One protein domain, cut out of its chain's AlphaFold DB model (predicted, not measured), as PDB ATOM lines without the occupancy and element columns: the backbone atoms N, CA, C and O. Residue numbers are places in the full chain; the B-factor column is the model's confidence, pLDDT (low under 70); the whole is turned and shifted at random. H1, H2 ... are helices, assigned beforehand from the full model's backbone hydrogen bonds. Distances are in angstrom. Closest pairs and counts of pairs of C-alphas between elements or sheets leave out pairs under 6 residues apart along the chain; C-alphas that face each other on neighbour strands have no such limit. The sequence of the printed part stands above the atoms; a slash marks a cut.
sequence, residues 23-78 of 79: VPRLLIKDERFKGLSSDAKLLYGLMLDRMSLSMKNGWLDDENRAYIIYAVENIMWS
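Overview. This is residues 23 to 78 of the 79 residues of the protein "RepA_N domain-containing protein" of Lachnospiraceae bacterium MD335 (UniProt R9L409). One long helix, H2, makes the longest axis of a loose arrangement with few contacts: the short helix H1 sits by its first part, and H3 lies off the other side of H2 from H1. Between H2 and H3, residues 57 to 71 loop out beyond the last end of H2 and run back past it. The printed part has 56 residues with three named helices, in the order H1, H2, H3, and no named strand; its class is all helix. It is loose, with a radius of gyration of the C-alphas of 13.1 A, and spans 34 by 26 by 15 A.

Along the chain. H1 is residues 25 to 29, 6.1 A long, and begins at C-alpha 25 at (-25.263, -47.973, -10.604). H2 is residues 38 to 56, 28.0 A from C-alpha 38 at (-21.348, -40.761, -1.339) to C-alpha 56. H3 is residues 72 to 78, 10.0 A long, and ends at C-alpha 78 at (-9.904, -34.870, -5.607).

Arrangement. H1 and H2 are close but not clearly touching; their closest C-alphas, those of Leu 27 and Lys 41, are 6.5 A apart. H2 and H3 are near each other, with their closest C-alphas 8.1 A apart. H1 and H3 are apart. In H1 and H2 every O i to N i+4 pair is within hydrogen-bond range; in H3 2 of 3 are.

Size, cuts and confidence. The two C-alphas farthest apart, those of Glu 31 and Asn 57, are 34.9 A apart. The printed part has no cut. The link from H1 to H2 is short, with 8 residues, and that from H2 to H3 is long, with 15. The mean pLDDT of the printed part is 87.8, and one printed residue, Ser 78, is under 70.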
ATOM      1  N   VAL A  23     -19.825 -43.579 -12.136       90.44
ATOM      2  CA  VAL A  23     -20.104 -44.333 -10.907       90.44
ATOM      3  C   VAL A  23     -20.998 -45.533 -11.244       90.44
ATOM      4  O   VAL A  23     -22.072 -45.355 -11.830       90.44
ATOM      5  N   PRO A  24     -20.609 -46.771 -10.892       92.06
ATOM      6  CA  PRO A  24     -21.454 -47.936 -11.115       92.06
ATOM      7  C   PRO A  24     -22.801 -47.807 -10.407       92.06
ATOM      8  O   PRO A  24     -22.871 -47.635  -9.190       92.06
ATOM      9  N   ARG A  25     -23.895 -47.999 -11.155       92.44
ATOM     10  CA  ARG A  25     -25.263 -47.973 -10.604       92.44
ATOM     11  C   ARG A  25     -25.467 -48.970  -9.460       92.44
ATOM     12  O   ARG A  25     -26.322 -48.734  -8.613       92.44
ATOM     13  N   LEU A  26     -24.686 -50.052  -9.431       94.38
ATOM     14  CA  LEU A  26     -24.708 -51.048  -8.362       94.38
ATOM     15  C   LEU A  26     -24.406 -50.421  -6.991       94.38
ATOM     16  O   LEU A  26     -25.116 -50.708  -6.038       94.38
ATOM     17  N   LEU A  27     -23.445 -49.492  -6.911       92.31
ATOM     18  CA  LEU A  27     -23.095 -48.798  -5.663       92.31
ATOM     19  C   LEU A  27     -24.221 -47.895  -5.137       92.31
ATOM     20  O   LEU A  27     -24.241 -47.532  -3.961       92.31
ATOM     21  N   ILE A  28     -25.152 -47.508  -6.010       90.81
ATOM     22  CA  ILE A  28     -26.285 -46.641  -5.674       90.81
ATOM     23  C   ILE A  28     -27.528 -47.462  -5.328       90.81
ATOM     24  O   ILE A  28     -28.256 -47.104  -4.411       90.81
ATOM     25  N   LYS A  29     -27.789 -48.538  -6.077       91.62
ATOM     26  CA  LYS A  29     -29.065 -49.266  -6.037       91.62
ATOM     27  C   LYS A  29     -29.062 -50.508  -5.151       91.62
ATOM     28  O   LYS A  29     -30.132 -50.953  -4.758       91.62
ATOM     29  N   ASP A  30     -27.902 -51.102  -4.900       95.38
ATOM     30  CA  ASP A  30     -27.808 -52.355  -4.157       95.38
ATOM     31  C   ASP A  30     -27.661 -52.079  -2.654       95.38
ATOM     32  O   ASP A  30     -26.795 -51.310  -2.229       95.38
ATOM     33  N   GLU A  31     -28.505 -52.722  -1.844       94.25
ATOM     34  CA  GLU A  31     -28.542 -52.539  -0.387       94.25
ATOM     35  C   GLU A  31     -27.203 -52.882   0.286       94.25
ATOM     36  O   GLU A  31     -26.863 -52.280   1.304       94.25
ATOM     37  N   ARG A  32     -26.380 -53.756  -0.316       95.62
ATOM     38  CA  ARG A  32     -25.037 -54.088   0.197       95.62
ATOM     39  C   ARG A  32     -24.118 -52.870   0.298       95.62
ATOM     40  O   ARG A  32     -23.203 -52.866   1.113       95.62
ATOM     41  N   PHE A  33     -24.362 -51.835  -0.507       93.88
ATOM     42  CA  PHE A  33     -23.548 -50.617  -0.568       93.88
ATOM     43  C   PHE A  33     -24.241 -49.394   0.040       93.88
ATOM     44  O   PHE A  33     -23.758 -48.267  -0.087       93.88
ATOM     45  N   LYS A  34     -25.378 -49.583   0.715       92.25
ATOM     46  CA  LYS A  34     -26.148 -48.488   1.316       92.25
ATOM     47  C   LYS A  34     -25.402 -47.772   2.438       92.25
ATOM     48  O   LYS A  34     -25.542 -46.563   2.569       92.25
ATOM     49  N   GLY A  35     -24.584 -48.504   3.195       94.69
ATOM     50  CA  GLY A  35     -23.753 -47.944   4.264       94.69
ATOM     51  C   GLY A  35     -22.519 -47.172   3.781       94.69
ATOM     52  O   GLY A  35     -21.865 -46.527   4.592       94.69
ATOM     53  N   LEU A  36     -22.182 -47.227   2.488       95.06
ATOM     54  CA  LEU A  36     -21.064 -46.455   1.947       95.06
ATOM     55  C   LEU A  36     -21.455 -44.985   1.788       95.06
ATOM     56  O   LEU A  36     -22.531 -44.681   1.263       95.06
ATOM     57  N   SER A  37     -20.549 -44.084   2.171       95.19
ATOM     58  CA  SER A  37     -20.713 -42.654   1.916       95.19
ATOM     59  C   SER A  37     -20.747 -42.363   0.415       95.19
ATOM     60  O   SER A  37     -20.212 -43.120  -0.403       95.19
ATOM     61  N   SER A  38     -21.369 -41.248   0.043       91.25
ATOM     62  CA  SER A  38     -21.348 -40.761  -1.339       91.25
ATOM     63  C   SER A  38     -19.914 -40.566  -1.837       91.25
ATOM     64  O   SER A  38     -19.602 -40.997  -2.946       91.25
ATOM     65  N   ASP A  39     -19.029 -40.038  -0.989       91.31
ATOM     66  CA  ASP A  39     -17.622 -39.794  -1.323       91.31
ATOM     67  C   ASP A  39     -16.876 -41.099  -1.603       91.31
ATOM     68  O   ASP A  39     -16.137 -41.187  -2.577       91.31
ATOM     69  N   ALA A  40     -17.137 -42.166  -0.840       92.50
ATOM     70  CA  ALA A  40     -16.555 -43.481  -1.113       92.50
ATOM     71  C   ALA A  40     -17.007 -44.038  -2.477       92.50
ATOM     72  O   ALA A  40     -16.227 -44.669  -3.192       92.50
ATOM     73  N   LYS A  41     -18.261 -43.783  -2.871       93.19
ATOM     74  CA  LYS A  41     -18.802 -44.208  -4.174       93.19
ATOM     75  C   LYS A  41     -18.217 -43.388  -5.325       93.19
ATOM     76  O   LYS A  41     -17.923 -43.952  -6.380       93.19
ATOM     77  N   LEU A  42     -18.029 -42.084  -5.123       91.44
ATOM     78  CA  LEU A  42     -17.372 -41.189  -6.078       91.44
ATOM     79  C   LEU A  42     -15.892 -41.544  -6.240       91.44
ATOM     80  O   LEU A  42     -15.431 -41.710  -7.369       91.44
ATOM     81  N   LEU A  43     -15.188 -41.769  -5.130       91.44
ATOM     82  CA  LEU A  43     -13.801 -42.218  -5.111       91.44
ATOM     83  C   LEU A  43     -13.630 -43.514  -5.903       91.44
ATOM     84  O   LEU A  43     -12.711 -43.630  -6.706       91.44
ATOM     85  N   TYR A  44     -14.543 -44.474  -5.744       91.75
ATOM     86  CA  TYR A  44     -14.509 -45.696  -6.546       91.75
ATOM     87  C   TYR A  44     -14.644 -45.411  -8.053       91.75
ATOM     88  O   TYR A  44     -13.912 -45.985  -8.858       91.75
ATOM     89  N   GLY A  45     -15.538 -44.497  -8.447       90.75
ATOM     90  CA  GLY A  45     -15.664 -44.053  -9.839       90.75
ATOM     91  C   GLY A  45     -14.381 -43.413 -10.384       90.75
ATOM     92  O   GLY A  45     -13.965 -43.729 -11.499       90.75
ATOM     93  N   LEU A  46     -13.715 -42.581  -9.576       89.44
ATOM     94  CA  LEU A  46     -12.415 -41.984  -9.902       89.44
ATOM     95  C   LEU A  46     -11.335 -43.060 -10.096       89.44
ATOM     96  O   LEU A  46     -10.572 -43.017 -11.062       89.44
ATOM     97  N   MET A  47     -11.300 -44.065  -9.217       89.12
ATOM     98  CA  MET A  47     -10.338 -45.167  -9.307       89.12
ATOM     99  C   MET A  47     -10.550 -46.023 -10.559       89.12
ATOM    100  O   MET A  47      -9.573 -46.416 -11.190       89.12
ATOM    101  N   LEU A  48     -11.793 -46.263 -10.988       88.94
ATOM    102  CA  LEU A  48     -12.067 -46.980 -12.243       88.94
ATOM    103  C   LEU A  48     -11.543 -46.240 -13.483       88.94
ATOM    104  O   LEU A  48     -11.041 -46.865 -14.424       88.94
ATOM    105  N   ASP A  49     -11.646 -44.913 -13.495       85.44
ATOM    106  CA  ASP A  49     -11.104 -44.104 -14.584       85.44
ATOM    107  C   ASP A  49      -9.567 -44.188 -14.621       85.44
ATOM    108  O   ASP A  49      -8.966 -44.507 -15.653       85.44
ATOM    109  N   ARG A  50      -8.922 -44.073 -13.454       84.62
ATOM    110  CA  ARG A  50      -7.467 -44.254 -13.305       84.62
ATOM    111  C   ARG A  50      -6.993 -45.671 -13.632       84.62
ATOM    112  O   ARG A  50      -5.911 -45.838 -14.197       84.62
ATOM    113  N   MET A  51      -7.794 -46.695 -13.348       86.94
ATOM    114  CA  MET A  51      -7.503 -48.075 -13.745       86.94
ATOM    115  C   MET A  51      -7.437 -48.209 -15.269       86.94
ATOM    116  O   MET A  51      -6.537 -48.857 -15.798       86.94
ATOM    117  N   SER A  52      -8.340 -47.534 -15.988       83.62
ATOM    118  CA  SER A  52      -8.332 -47.512 -17.456       83.62
ATOM    119  C   SER A  52      -7.045 -46.886 -18.006       83.62
ATOM    120  O   SER A  52      -6.537 -47.332 -19.034       83.62
ATOM    121  N   LEU A  53      -6.482 -45.889 -17.314       83.62
ATOM    122  CA  LEU A  53      -5.172 -45.319 -17.643       83.62
ATOM    123  C   LEU A  53      -4.023 -46.291 -17.330       83.62
ATOM    124  O   LEU A  53      -3.108 -46.437 -18.134       83.62
ATOM    125  N   SER A  54      -4.097 -46.993 -16.202       84.88
ATOM    126  CA  SER A  54      -3.091 -47.981 -15.784       84.88
ATOM    127  C   SER A  54      -2.984 -49.133 -16.791       84.88
ATOM    128  O   SER A  54      -1.884 -49.495 -17.202       84.88
ATOM    129  N   MET A  55      -4.125 -49.618 -17.297       83.50
ATOM    130  CA  MET A  55      -4.183 -50.595 -18.393       83.50
ATOM    131  C   MET A  55      -3.501 -50.081 -19.669       83.50
ATOM    132  O   MET A  55      -2.750 -50.819 -20.301       83.50
ATOM    133  N   LYS A  56      -3.733 -48.814 -20.047       84.44
ATOM    134  CA  LYS A  56      -3.086 -48.197 -21.222       84.44
ATOM    135  C   LYS A  56      -1.571 -48.068 -21.055       84.44
ATOM    136  O   LYS A  56      -0.849 -48.180 -22.038       84.44
ATOM    137  N   ASN A  57      -1.107 -47.858 -19.824       85.38
ATOM    138  CA  ASN A  57       0.311 -47.734 -19.490       85.38
ATOM    139  C   ASN A  57       1.001 -49.087 -19.236       85.38
ATOM    140  O   ASN A  57       2.196 -49.107 -18.951       85.38
ATOM    141  N   GLY A  58       0.272 -50.207 -19.319       87.12
ATOM    142  CA  GLY A  58       0.818 -51.543 -19.073       87.12
ATOM    143  C   GLY A  58       1.167 -51.814 -17.609       87.12
ATOM    144  O   GLY A  58       2.031 -52.640 -17.331       87.12
ATOM    145  N   TRP A  59       0.527 -51.120 -16.664       89.69
ATOM    146  CA  TRP A  59       0.730 -51.341 -15.230       89.69
ATOM    147  C   TRP A  59      -0.072 -52.554 -14.769       89.69
ATOM    148  O   TRP A  59      -1.201 -52.434 -14.289       89.69
ATOM    149  N   LEU A  60       0.521 -53.724 -14.985       90.50
ATOM    150  CA  LEU A  60      -0.042 -55.033 -14.684       90.50
ATOM    151  C   LEU A  60       0.892 -55.776 -13.733       90.50
ATOM    152  O   LEU A  60       2.112 -55.673 -13.859       90.50
ATOM    153  N   ASP A  61       0.319 -56.491 -12.772       89.06
ATOM    154  CA  ASP A  61       1.080 -57.407 -11.926       89.06
ATOM    155  C   ASP A  61       1.405 -58.721 -12.663       89.06
ATOM    156  O   ASP A  61       1.010 -58.930 -13.814       89.06
ATOM    157  N   ASP A  62       2.109 -59.627 -11.983       92.56
ATOM    158  CA  ASP A  62       2.516 -60.928 -12.534       92.56
ATOM    159  C   ASP A  62       1.324 -61.835 -12.905       92.56
ATOM    160  O   ASP A  62       1.474 -62.791 -13.666       92.56
ATOM    161  N   GLU A  63       0.123 -61.531 -12.402       93.00
ATOM    162  CA  GLU A  63      -1.131 -62.229 -12.711       93.00
ATOM    163  C   GLU A  63      -1.959 -61.486 -13.777       93.00
ATOM    164  O   GLU A  63      -3.131 -61.802 -14.001       93.00
ATOM    165  N   ASN A  64      -1.356 -60.508 -14.460       84.81
ATOM    166  CA  ASN A  64      -1.971 -59.698 -15.508       84.81
ATOM    167  C   ASN A  64      -3.174 -58.867 -15.015       84.81
ATOM    168  O   ASN A  64      -4.116 -58.593 -15.767       84.81
ATOM    169  N   ARG A  65      -3.161 -58.455 -13.742       86.94
ATOM    170  CA  ARG A  65      -4.177 -57.578 -13.150       86.94
ATOM    171  C   ARG A  65      -3.674 -56.145 -13.115       86.94
ATOM    172  O   ARG A  65      -2.565 -55.875 -12.658       86.94
ATOM    173  N   ALA A  66      -4.518 -55.211 -13.540       88.00
ATOM    174  CA  ALA A  66      -4.197 -53.795 -13.421       88.00
ATOM    175  C   ALA A  66      -4.175 -53.351 -11.963       88.00
ATOM    176  O   ALA A  66      -5.138 -53.564 -11.223       88.00
ATOM    177  N   TYR A  67      -3.110 -52.648 -11.597       88.06
ATOM    178  CA  TYR A  67      -3.015 -51.920 -10.341       88.06
ATOM    179  C   TYR A  67      -2.891 -50.424 -10.617       88.06
ATOM    180  O   TYR A  67      -2.512 -49.990 -11.703       88.06
ATOM    181  N   ILE A  68      -3.244 -49.622  -9.619       86.88
ATOM    182  CA  ILE A  68      -3.224 -48.166  -9.714       86.88
ATOM    183  C   ILE A  68      -2.060 -47.657  -8.870       86.88
ATOM    184  O   ILE A  68      -2.011 -47.905  -7.667       86.88
ATOM    185  N   ILE A  69      -1.151 -46.902  -9.486       83.12
ATOM    186  CA  ILE A  69      -0.189 -46.074  -8.754       83.12
ATOM    187  C   ILE A  69      -0.801 -44.682  -8.628       83.12
ATOM    188  O   ILE A  69      -0.956 -43.973  -9.625       83.12
ATOM    189  N   TYR A  70      -1.167 -44.287  -7.411       80.25
ATOM    190  CA  TYR A  70      -1.763 -42.978  -7.164       80.25
ATOM    191  C   TYR A  70      -1.378 -42.459  -5.781       80.25
ATOM    192  O   TYR A  70      -1.527 -43.158  -4.780       80.25
ATOM    193  N   ALA A  71      -0.844 -41.238  -5.732       83.50
ATOM    194  CA  ALA A  71      -0.421 -40.620  -4.483       83.50
ATOM    195  C   ALA A  71      -1.636 -40.278  -3.610       83.50
ATOM    196  O   ALA A  71      -2.635 -39.759  -4.107       83.50
ATOM    197  N   VAL A  72      -1.528 -40.522  -2.303       80.75
ATOM    198  CA  VAL A  72      -2.604 -40.247  -1.332       80.75
ATOM    199  C   VAL A  72      -2.984 -38.764  -1.327       80.75
ATOM    200  O   VAL A  72      -4.164 -38.434  -1.279       80.75
ATOM    201  N   GLU A  73      -2.005 -37.873  -1.476       79.00
ATOM    202  CA  GLU A  73      -2.214 -36.422  -1.584       79.00
ATOM    203  C   GLU A  73      -3.138 -36.061  -2.757       79.00
ATOM    204  O   GLU A  73      -4.057 -35.258  -2.610       79.00
ATOM    205  N   ASN A  74      -2.967 -36.733  -3.900       77.19
ATOM    206  CA  ASN A  74      -3.822 -36.531  -5.068       77.19
ATOM    207  C   ASN A  74      -5.240 -37.066  -4.842       77.19
ATOM    208  O   ASN A  74      -6.177 -36.568  -5.460       77.19
ATOM    209  N   ILE A  75      -5.423 -38.075  -3.981       78.81
ATOM    210  CA  ILE A  75      -6.758 -38.547  -3.584       78.81
ATOM    211  C   ILE A  75      -7.438 -37.483  -2.738       78.81
ATOM    212  O   ILE A  75      -8.543 -37.074  -3.065       78.81
ATOM    213  N   MET A  76      -6.756 -37.015  -1.693       75.06
ATOM    214  CA  MET A  76      -7.307 -36.064  -0.726       75.06
ATOM    215  C   MET A  76      -7.707 -34.723  -1.341       75.06
ATOM    216  O   MET A  76      -8.564 -34.044  -0.795       75.06
ATOM    217  N   TRP A  77      -7.086 -34.324  -2.451       73.88
ATOM    218  CA  TRP A  77      -7.477 -33.110  -3.170       73.88
ATOM    219  C   TRP A  77      -8.670 -33.317  -4.120       73.88
ATOM    220  O   TRP A  77      -9.329 -32.353  -4.498       73.88
ATOM    221  N   SER A  78      -8.937 -34.559  -4.540       66.81
ATOM    222  CA  SER A  78      -9.904 -34.870  -5.607       66.81
ATOM    223  C   SER A  78     -11.307 -35.243  -5.113       66.81
ATOM    224  O   SER A  78     -12.215 -35.339  -5.940       66.81
TER     225      SER A  78